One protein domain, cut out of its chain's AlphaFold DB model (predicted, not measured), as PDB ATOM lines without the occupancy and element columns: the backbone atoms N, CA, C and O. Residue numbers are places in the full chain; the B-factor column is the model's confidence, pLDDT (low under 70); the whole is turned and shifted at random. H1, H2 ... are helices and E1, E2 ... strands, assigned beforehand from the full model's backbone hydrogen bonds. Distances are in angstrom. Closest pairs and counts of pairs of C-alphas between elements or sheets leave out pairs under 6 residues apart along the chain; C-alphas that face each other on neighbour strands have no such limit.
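AT A GLANCE: This is residues 2 to 69 of the 169 residues of an uncharacterized protein of Micrurus corallinus (UniProt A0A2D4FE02). With little regular structure, one helix, H1, grazes a short parallel sheet, E1 E2 E3, with two long loops, residues 5 to 22 and 41 to 64. Of 68 printed residues, 20 lie in E1, E2, H1 and E3, a mixed class. It is compact, radius of gyration of the C-alphas 11.1 A, spanning 31 by 24 by 21 A.

HOW THE PARTS SIT: E1, residues 2 to 4, is parallel to E2, residues 23 to 25; N 4 and O 24 are within hydrogen-bond range at 3.0 A. H1, residues 30 to 40, only grazes the sheet; each O i to N i+4 pair is within range. E3, residues 65 to 67, is parallel to E2; N 25 and O 66 are 2.8 A apart. E2, H1 and E3 form a strand-helix-strand unit, parallel neighbours joined through a helix, its crossover right-handed.

IN THESE COORDINATES: E1 begins at C-alpha 2 (189.815, 129.353, 122.051); H1 spans 15.9 A; E3 ends at C-alpha 67 (198.897, 135.227, 125.439).

THE WHOLE: Links E1 to E2 and H1 to E3 are long; no printed residue is under 70 in pLDDT.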
ATOM      1  N   ARG A   2     190.938 128.529 121.585       96.06
ATOM      2  CA  ARG A   2     189.815 129.353 122.051       96.06
ATOM      3  C   ARG A   2     190.353 130.701 122.519       96.06
ATOM      4  O   ARG A   2     191.105 130.753 123.490       96.06
ATOM      5  N   LEU A   3     189.987 131.773 121.818       97.56
ATOM      6  CA  LEU A   3     190.287 133.133 122.263       97.56
ATOM      7  C   LEU A   3     189.338 133.525 123.395       97.56
ATOM      8  O   LEU A   3     188.147 133.219 123.335       97.56
ATOM      9  N   PHE A   4     189.860 134.212 124.402       96.38
ATOM     10  CA  PHE A   4     189.064 134.731 125.508       96.38
ATOM     11  C   PHE A   4     189.721 135.974 126.120       96.38
ATOM     12  O   PHE A   4     190.896 136.254 125.901       96.38
ATOM     13  N   TYR A   5     188.959 136.699 126.925       96.44
ATOM     14  CA  TYR A   5     189.432 137.737 127.844       96.44
ATOM     15  C   TYR A   5     188.709 137.536 129.186       96.44
ATOM     16  O   TYR A   5     187.715 136.806 129.212       96.44
ATOM     17  N   PRO A   6     189.163 138.116 130.312       96.50
ATOM     18  CA  PRO A   6     188.642 137.762 131.635       96.50
ATOM     19  C   PRO A   6     187.112 137.803 131.732       96.50
ATOM     20  O   PRO A   6     186.490 136.865 132.225       96.50
ATOM     21  N   GLU A   7     186.481 138.858 131.213       94.69
ATOM     22  CA  GLU A   7     185.026 139.039 131.289       94.69
ATOM     23  C   GLU A   7     184.212 138.091 130.384       94.69
ATOM     24  O   GLU A   7     182.992 137.982 130.548       94.69
ATOM     25  N   SER A   8     184.861 137.395 129.444       92.88
ATOM     26  CA  SER A   8     184.256 136.354 128.594       92.88
ATOM     27  C   SER A   8     184.648 134.928 128.994       92.88
ATOM     28  O   SER A   8     184.152 133.973 128.396       92.88
ATOM     29  N   ALA A   9     185.504 134.755 130.007       93.19
ATOM     30  CA  ALA A   9     185.937 133.441 130.463       93.19
ATOM     31  C   ALA A   9     184.805 132.684 131.184       93.19
ATOM     32  O   ALA A   9     184.140 133.226 132.069       93.19
ATOM     33  N   HIS A  10     184.627 131.406 130.842       89.62
ATOM     34  CA  HIS A  10     183.785 130.481 131.603       89.62
ATOM     35  C   HIS A  10     184.571 129.912 132.793       89.62
ATOM     36  O   HIS A  10     185.774 129.680 132.671       89.62
ATOM     37  N   PHE A  11     183.916 129.680 133.938       86.50
ATOM     38  CA  PHE A  11     184.595 129.216 135.159       86.50
ATOM     39  C   PHE A  11     185.246 127.834 134.980       86.50
ATOM     40  O   PHE A  11     186.346 127.603 135.482       86.50
ATOM     41  N   ASN A  12     184.590 126.947 134.228       88.81
ATOM     42  CA  ASN A  12     185.126 125.660 133.814       88.81
ATOM     43  C   ASN A  12     185.277 125.662 132.287       88.81
ATOM     44  O   ASN A  12     184.285 125.468 131.587       88.81
ATOM     45  N   PRO A  13     186.477 125.909 131.740       86.00
ATOM     46  CA  PRO A  13     186.669 125.901 130.297       86.00
ATOM     47  C   PRO A  13     186.512 124.500 129.686       86.00
ATOM     48  O   PRO A  13     186.284 124.413 128.487       86.00
ATOM     49  N   GLN A  14     186.593 123.411 130.456       86.12
ATOM     50  CA  GLN A  14     186.483 122.047 129.921       86.12
ATOM     51  C   GLN A  14     185.047 121.656 129.538       86.12
ATOM     52  O   GLN A  14     184.870 120.689 128.807       86.12
ATOM     53  N   THR A  15     184.020 122.385 129.996       86.44
ATOM     54  CA  THR A  15     182.622 122.079 129.627       86.44
ATOM     55  C   THR A  15     182.365 122.286 128.140       86.44
ATOM     56  O   THR A  15     181.637 121.510 127.528       86.44
ATOM     57  N   ASP A  16     183.003 123.304 127.564       83.69
ATOM     58  CA  ASP A  16     182.704 123.782 126.212       83.69
ATOM     59  C   ASP A  16     183.889 123.581 125.253       83.69
ATOM     60  O   ASP A  16     183.864 124.054 124.117       83.69
ATOM     61  N   ASN A  17     184.971 122.941 125.713       89.06
ATOM     62  CA  ASN A  17     186.200 122.786 124.943       89.06
ATOM     63  C   ASN A  17     186.738 121.355 125.019       89.06
ATOM     64  O   ASN A  17     186.622 120.670 126.029       89.06
ATOM     65  N   ASN A  18     187.419 120.934 123.953       90.88
ATOM     66  CA  ASN A  18     188.144 119.667 123.948       90.88
ATOM     67  C   ASN A  18     189.317 119.706 124.949       90.88
ATOM     68  O   ASN A  18     189.934 120.771 125.085       90.88
ATOM     69  N   PRO A  19     189.736 118.560 125.526       86.06
ATOM     70  CA  PRO A  19     190.784 118.502 126.552       86.06
ATOM     71  C   PRO A  19     192.121 119.142 126.168       86.06
ATOM     72  O   PRO A  19     192.853 119.583 127.042       86.06
ATOM     73  N   ASN A  20     192.450 119.207 124.872       89.56
ATOM     74  CA  ASN A  20     193.704 119.771 124.347       89.56
ATOM     75  C   ASN A  20     193.568 121.203 123.807       89.56
ATOM     76  O   ASN A  20     194.432 121.689 123.074       89.56
ATOM     77  N   THR A  21     192.474 121.891 124.128       94.31
ATOM     78  CA  THR A  21     192.228 123.237 123.614       94.31
ATOM     79  C   THR A  21     193.211 124.240 124.205       94.31
ATOM     80  O   THR A  21     193.259 124.450 125.411       94.31
ATOM     81  N   LEU A  22     193.962 124.922 123.335       96.00
ATOM     82  CA  LEU A  22     194.738 126.096 123.732       96.00
ATOM     83  C   LEU A  22     193.800 127.264 124.056       96.00
ATOM     84  O   LEU A  22     193.080 127.723 123.164       96.00
ATOM     85  N   LEU A  23     193.844 127.749 125.296       96.44
ATOM     86  CA  LEU A  23     193.132 128.937 125.769       96.44
ATOM     87  C   LEU A  23     194.041 130.151 125.576       96.44
ATOM     88  O   LEU A  23     195.120 130.229 126.163       96.44
ATOM     89  N   VAL A  24     193.635 131.097 124.738       97.81
ATOM     90  CA  VAL A  24     194.494 132.213 124.333       97.81
ATOM     91  C   VAL A  24     193.899 133.528 124.806       97.81
ATOM     92  O   VAL A  24     192.834 133.941 124.348       97.81
ATOM     93  N   LEU A  25     194.608 134.183 125.724       98.00
ATOM     94  CA  LEU A  25     194.231 135.479 126.265       98.00
ATOM     95  C   LEU A  25     194.390 136.564 125.196       98.00
ATOM     96  O   LEU A  25     195.495 136.799 124.706       98.00
ATOM     97  N   VAL A  26     193.307 137.279 124.918       98.06
ATOM     98  CA  VAL A  26     193.300 138.551 124.193       98.06
ATOM     99  C   VAL A  26     193.256 139.669 125.232       98.06
ATOM    100  O   VAL A  26     192.220 139.922 125.842       98.06
ATOM    101  N   ALA A  27     194.400 140.302 125.489       96.25
ATOM    102  CA  ALA A  27     194.517 141.326 126.523       96.25
ATOM    103  C   ALA A  27     194.192 142.719 125.963       96.25
ATOM    104  O   ALA A  27     194.916 143.251 125.122       96.25
ATOM    105  N   PHE A  28     193.122 143.332 126.466       92.38
ATOM    106  CA  PHE A  28     192.666 144.670 126.080       92.38
ATOM    107  C   PHE A  28     193.123 145.760 127.053       92.38
ATOM    108  O   PHE A  28     193.129 146.941 126.703       92.38
ATOM    109  N   LYS A  29     193.462 145.389 128.292       92.56
ATOM    110  CA  LYS A  29     193.862 146.312 129.362       92.56
ATOM    111  C   LYS A  29     194.865 145.657 130.316       92.56
ATOM    112  O   LYS A  29     194.835 144.439 130.475       92.56
ATOM    113  N   PRO A  30     195.704 146.437 131.030       94.25
ATOM    114  CA  PRO A  30     196.659 145.894 132.005       94.25
ATOM    115  C   PRO A  30     196.019 144.972 133.052       94.25
ATOM    116  O   PRO A  30     196.626 144.002 133.498       94.25
ATOM    117  N   MET A  31     194.758 145.246 133.399       95.94
ATOM    118  CA  MET A  31     193.990 144.445 134.348       95.94
ATOM    119  C   MET A  31     193.772 142.996 133.889       95.94
ATOM    120  O   MET A  31     193.597 142.118 134.729       95.94
ATOM    121  N   ASP A  32     193.828 142.724 132.584       96.62
ATOM    122  CA  ASP A  32     193.672 141.370 132.052       96.62
ATOM    123  C   ASP A  32     194.881 140.494 132.397       96.62
ATOM    124  O   ASP A  32     194.723 139.333 132.772       96.62
ATOM    125  N   PHE A  33     196.086 141.072 132.365       96.31
ATOM    126  CA  PHE A  33     197.307 140.394 132.804       96.31
ATOM    127  C   PHE A  33     197.321 140.180 134.313       96.31
ATOM    128  O   PHE A  33     197.681 139.100 134.775       96.31
ATOM    129  N   LEU A  34     196.879 141.181 135.080       96.00
ATOM    130  CA  LEU A  34     196.766 141.048 136.529       96.00
ATOM    131  C   LEU A  34     195.769 139.945 136.903       96.00
ATOM    132  O   LEU A  34     196.066 139.128 137.769       96.00
ATOM    133  N   TRP A  35     194.618 139.859 136.228       96.44
ATOM    134  CA  TRP A  35     193.672 138.761 136.443       96.44
ATOM    135  C   TRP A  35     194.331 137.401 136.207       96.44
ATOM    136  O   TRP A  35     194.300 136.559 137.104       96.44
ATOM    137  N   MET A  36     194.996 137.226 135.060       95.38
ATOM    138  CA  MET A  36     195.724 135.998 134.727       95.38
ATOM    139  C   MET A  36     196.754 135.626 135.791       95.38
ATOM    140  O   MET A  36     196.782 134.486 136.247       95.38
ATOM    141  N   GLU A  37     197.568 136.585 136.225       94.69
ATOM    142  CA  GLU A  37     198.563 136.363 137.268       94.69
ATOM    143  C   GLU A  37     197.901 135.925 138.582       94.69
ATOM    144  O   GLU A  37     198.340 134.962 139.211       94.69
ATOM    145  N   THR A  38     196.818 136.593 138.998       94.50
ATOM    146  CA  THR A  38     196.144 136.241 140.255       94.50
ATOM    147  C   THR A  38     195.475 134.877 140.226       94.50
ATOM    148  O   THR A  38     195.470 134.190 141.243       94.50
ATOM    149  N   ILE A  39     194.933 134.477 139.078       92.94
ATOM    150  CA  ILE A  39     194.244 133.201 138.914       92.94
ATOM    151  C   ILE A  39     195.244 132.047 138.843       92.94
ATOM    152  O   ILE A  39     195.074 131.062 139.553       92.94
ATOM    153  N   LEU A  40     196.308 132.178 138.046       92.19
ATOM    154  CA  LEU A  40     197.277 131.095 137.840       92.19
ATOM    155  C   LEU A  40     198.198 130.852 139.035       92.19
ATOM    156  O   LEU A  40     198.683 129.737 139.210       92.19
ATOM    157  N   HIS A  41     198.445 131.878 139.847       92.94
ATOM    158  CA  HIS A  41     199.307 131.786 141.029       92.94
ATOM    159  C   HIS A  41     198.530 131.799 142.347       92.94
ATOM    160  O   HIS A  41     199.125 132.019 143.398       92.94
ATOM    161  N   ASP A  42     197.209 131.631 142.287       91.25
ATOM    162  CA  ASP A  42     196.315 131.654 143.443       91.25
ATOM    163  C   ASP A  42     196.506 132.877 144.376       91.25
ATOM    164  O   ASP A  42     196.410 132.800 145.599       91.25
ATOM    165  N   LYS A  43     196.766 134.060 143.799       94.44
ATOM    166  CA  LYS A  43     196.911 135.316 144.559       94.44
ATOM    167  C   LYS A  43     195.546 135.925 144.888       94.44
ATOM    168  O   LYS A  43     194.516 135.568 144.315       94.44
ATOM    169  N   LYS A  44     195.524 136.927 145.773       93.56
ATOM    170  CA  LYS A  44     194.304 137.673 146.131       93.56
ATOM    171  C   LYS A  44     193.551 138.160 144.885       93.56
ATOM    172  O   LYS A  44     194.086 138.932 144.093       93.56
ATOM    173  N   ARG A  45     192.291 137.737 144.743       91.44
ATOM    174  CA  ARG A  45     191.474 138.020 143.553       91.44
ATOM    175  C   ARG A  45     191.155 139.505 143.398       91.44
ATOM    176  O   ARG A  45     190.798 140.183 144.364       91.44
ATOM    177  N   ILE A  46     191.201 139.974 142.155       90.38
ATOM    178  CA  ILE A  46     190.844 141.341 141.773       90.38
ATOM    179  C   ILE A  46     189.384 141.371 141.314       90.38
ATOM    180  O   ILE A  46     188.950 140.546 140.514       90.38
ATOM    181  N   ARG A  47     188.610 142.330 141.833       89.62
ATOM    182  CA  ARG A  47     187.173 142.492 141.528       89.62
ATOM    183  C   ARG A  47     186.825 143.818 140.849       89.62
ATOM    184  O   ARG A  47     185.678 144.052 140.503       89.62
ATOM    185  N   LYS A  48     187.800 144.717 140.695       91.81
ATOM    186  CA  LYS A  48     187.608 146.054 140.114       91.81
ATOM    187  C   LYS A  48     188.283 146.134 138.748       91.81
ATOM    188  O   LYS A  48     189.281 145.461 138.525       91.81
ATOM    189  N   GLY A  49     187.766 146.997 137.874       90.75
ATOM    190  CA  GLY A  49     188.344 147.237 136.544       90.75
ATOM    191  C   GLY A  49     187.812 146.328 135.433       90.75
ATOM    192  O   GLY A  49     188.374 146.336 134.340       90.75
ATOM    193  N   PHE A  50     186.732 145.586 135.693       93.69
ATOM    194  CA  PHE A  50     186.034 144.748 134.718       93.69
ATOM    195  C   PHE A  50     184.588 145.218 134.571       93.69
ATOM    196  O   PHE A  50     183.952 145.568 135.565       93.69
ATOM    197  N   TRP A  51     184.062 145.228 133.346       88.94
ATOM    198  CA  TRP A  51     182.665 145.610 133.081       88.94
ATOM    199  C   TRP A  51     181.675 144.492 133.444       88.94
ATOM    200  O   TRP A  51     180.513 144.753 133.742       88.94
ATOM    201  N   LYS A  52     182.158 143.249 133.460       90.81
ATOM    202  CA  LYS A  52     181.488 142.061 133.985       90.81
ATOM    203  C   LYS A  52     182.491 141.317 134.853       90.81
ATOM    204  O   LYS A  52     183.653 141.200 134.483       90.81
ATOM    205  N   GLN A  53     182.059 140.832 136.012       93.31
ATOM    206  CA  GLN A  53     182.949 140.135 136.937       93.31
ATOM    207  C   GLN A  53     183.510 138.861 136.269       93.31
ATOM    208  O   GLN A  53     182.719 137.978 135.926       93.31
ATOM    209  N   PRO A  54     184.839 138.741 136.086       95.19
ATOM    210  CA  PRO A  54     185.438 137.512 135.587       95.19
ATOM    211  C   PRO A  54     185.403 136.417 136.665       95.19
ATOM    212  O   PRO A  54     185.249 136.739 137.857       95.19
ATOM    213  N   PRO A  55     185.587 135.137 136.288       93.69
ATOM    214  CA  PRO A  55     185.658 134.040 137.243       93.69
ATOM    215  C   PRO A  55     186.687 134.311 138.344       93.69
ATOM    216  O   PRO A  55     187.811 134.748 138.084       93.69
ATOM    217  N   LEU A  56     186.287 134.062 139.594       92.19
ATOM    218  CA  LEU A  56     187.185 134.124 140.751       92.19
ATOM    219  C   LEU A  56     187.968 132.821 140.929       92.19
ATOM    220  O   LEU A  56     189.005 132.811 141.581       92.19
ATOM    221  N   ILE A  57     187.466 131.731 140.363       89.94
ATOM    222  CA  ILE A  57     188.118 130.429 140.279       89.94
ATOM    223  C   ILE A  57     188.038 130.031 138.812       89.94
ATOM    224  O   ILE A  57     186.994 130.226 138.185       89.94
ATOM    225  N   TRP A  58     189.139 129.527 138.267       91.94
ATOM    226  CA  TRP A  58     189.208 129.140 136.867       91.94
ATOM    227  C   TRP A  58     189.996 127.844 136.726       91.94
ATOM    228  O   TRP A  58     191.199 127.821 136.978       91.94
ATOM    229  N   ASP A  59     189.304 126.776 136.340       89.00
ATOM    230  CA  ASP A  59     189.869 125.423 136.258       89.00
ATOM    231  C   ASP A  59     190.545 125.170 134.896       89.00
ATOM    232  O   ASP A  59     190.219 124.254 134.141       89.00
ATOM    233  N   ALA A  60     191.443 126.079 134.517       89.56
ATOM    234  CA  ALA A  60     192.220 125.989 133.288       89.56
ATOM    235  C   ALA A  60     193.587 125.356 133.560       89.56
ATOM    236  O   ALA A  60     194.282 125.743 134.496       89.56
ATOM    237  N   ASN A  61     194.035 124.453 132.685       90.81
ATOM    238  CA  ASN A  61     195.396 123.923 132.743       90.81
ATOM    239  C   ASN A  61     196.406 125.004 132.307       90.81
ATOM    240  O   ASN A  61     196.416 125.364 131.123       90.81
ATOM    241  N   PRO A  62     197.324 125.471 133.180       91.31
ATOM    242  CA  PRO A  62     198.266 126.537 132.835       91.31
ATOM    243  C   PRO A  62     199.151 126.220 131.624       91.31
ATOM    244  O   PRO A  62     199.525 127.117 130.870       91.31
ATOM    245  N   LYS A  63     199.440 124.935 131.371       93.25
ATOM    246  CA  LYS A  63     200.249 124.498 130.218       93.25
ATOM    247  C   LYS A  63     199.559 124.752 128.871       93.25
ATOM    248  O   LYS A  63     200.230 124.837 127.840       93.25
ATOM    249  N   GLN A  64     198.234 124.898 128.867       94.25
ATOM    250  CA  GLN A  64     197.410 125.126 127.675       94.25
ATOM    251  C   GLN A  64     197.080 126.602 127.445       94.25
ATOM    252  O   GLN A  64     196.364 126.937 126.505       94.25
ATOM    253  N   ILE A  65     197.623 127.493 128.273       95.44
ATOM    254  CA  ILE A  65     197.356 128.924 128.187       95.44
ATOM    255  C   ILE A  65     198.413 129.603 127.320       95.44
ATOM    256  O   ILE A  65     199.606 129.311 127.423       95.44
ATOM    257  N   ARG A  66     197.983 130.522 126.457       96.88
ATOM    258  CA  ARG A  66     198.858 131.425 125.697       96.88
ATOM    259  C   ARG A  66     198.358 132.858 125.823       96.88
ATOM    260  O   ARG A  66     197.193 133.093 126.125       96.88
ATOM    261  N   ILE A  67     199.241 133.811 125.561       97.75
ATOM    262  CA  ILE A  67     198.897 135.227 125.439       97.75
ATOM    263  C   ILE A  67     199.005 135.581 123.962       97.75
ATOM    264  O   ILE A  67     200.034 135.315 123.338       97.75
ATOM    265  N   LEU A  68     197.942 136.149 123.400       98.06
ATOM    266  CA  LEU A  68     197.969 136.651 122.038       98.06
ATOM    267  C   LEU A  68     198.908 137.857 121.966       98.06
ATOM    268  O   LEU A  68     198.787 138.791 122.759       98.06
ATOM    269  N   ASN A  69     199.818 137.858 120.994       97.25
ATOM    270  CA  ASN A  69     200.646 139.028 120.727       97.25
ATOM    271  C   ASN A  69     199.746 140.196 120.258       97.25
ATOM    272  O   ASN A  69     199.034 140.026 119.259       97.25
TER     273      ASN A  69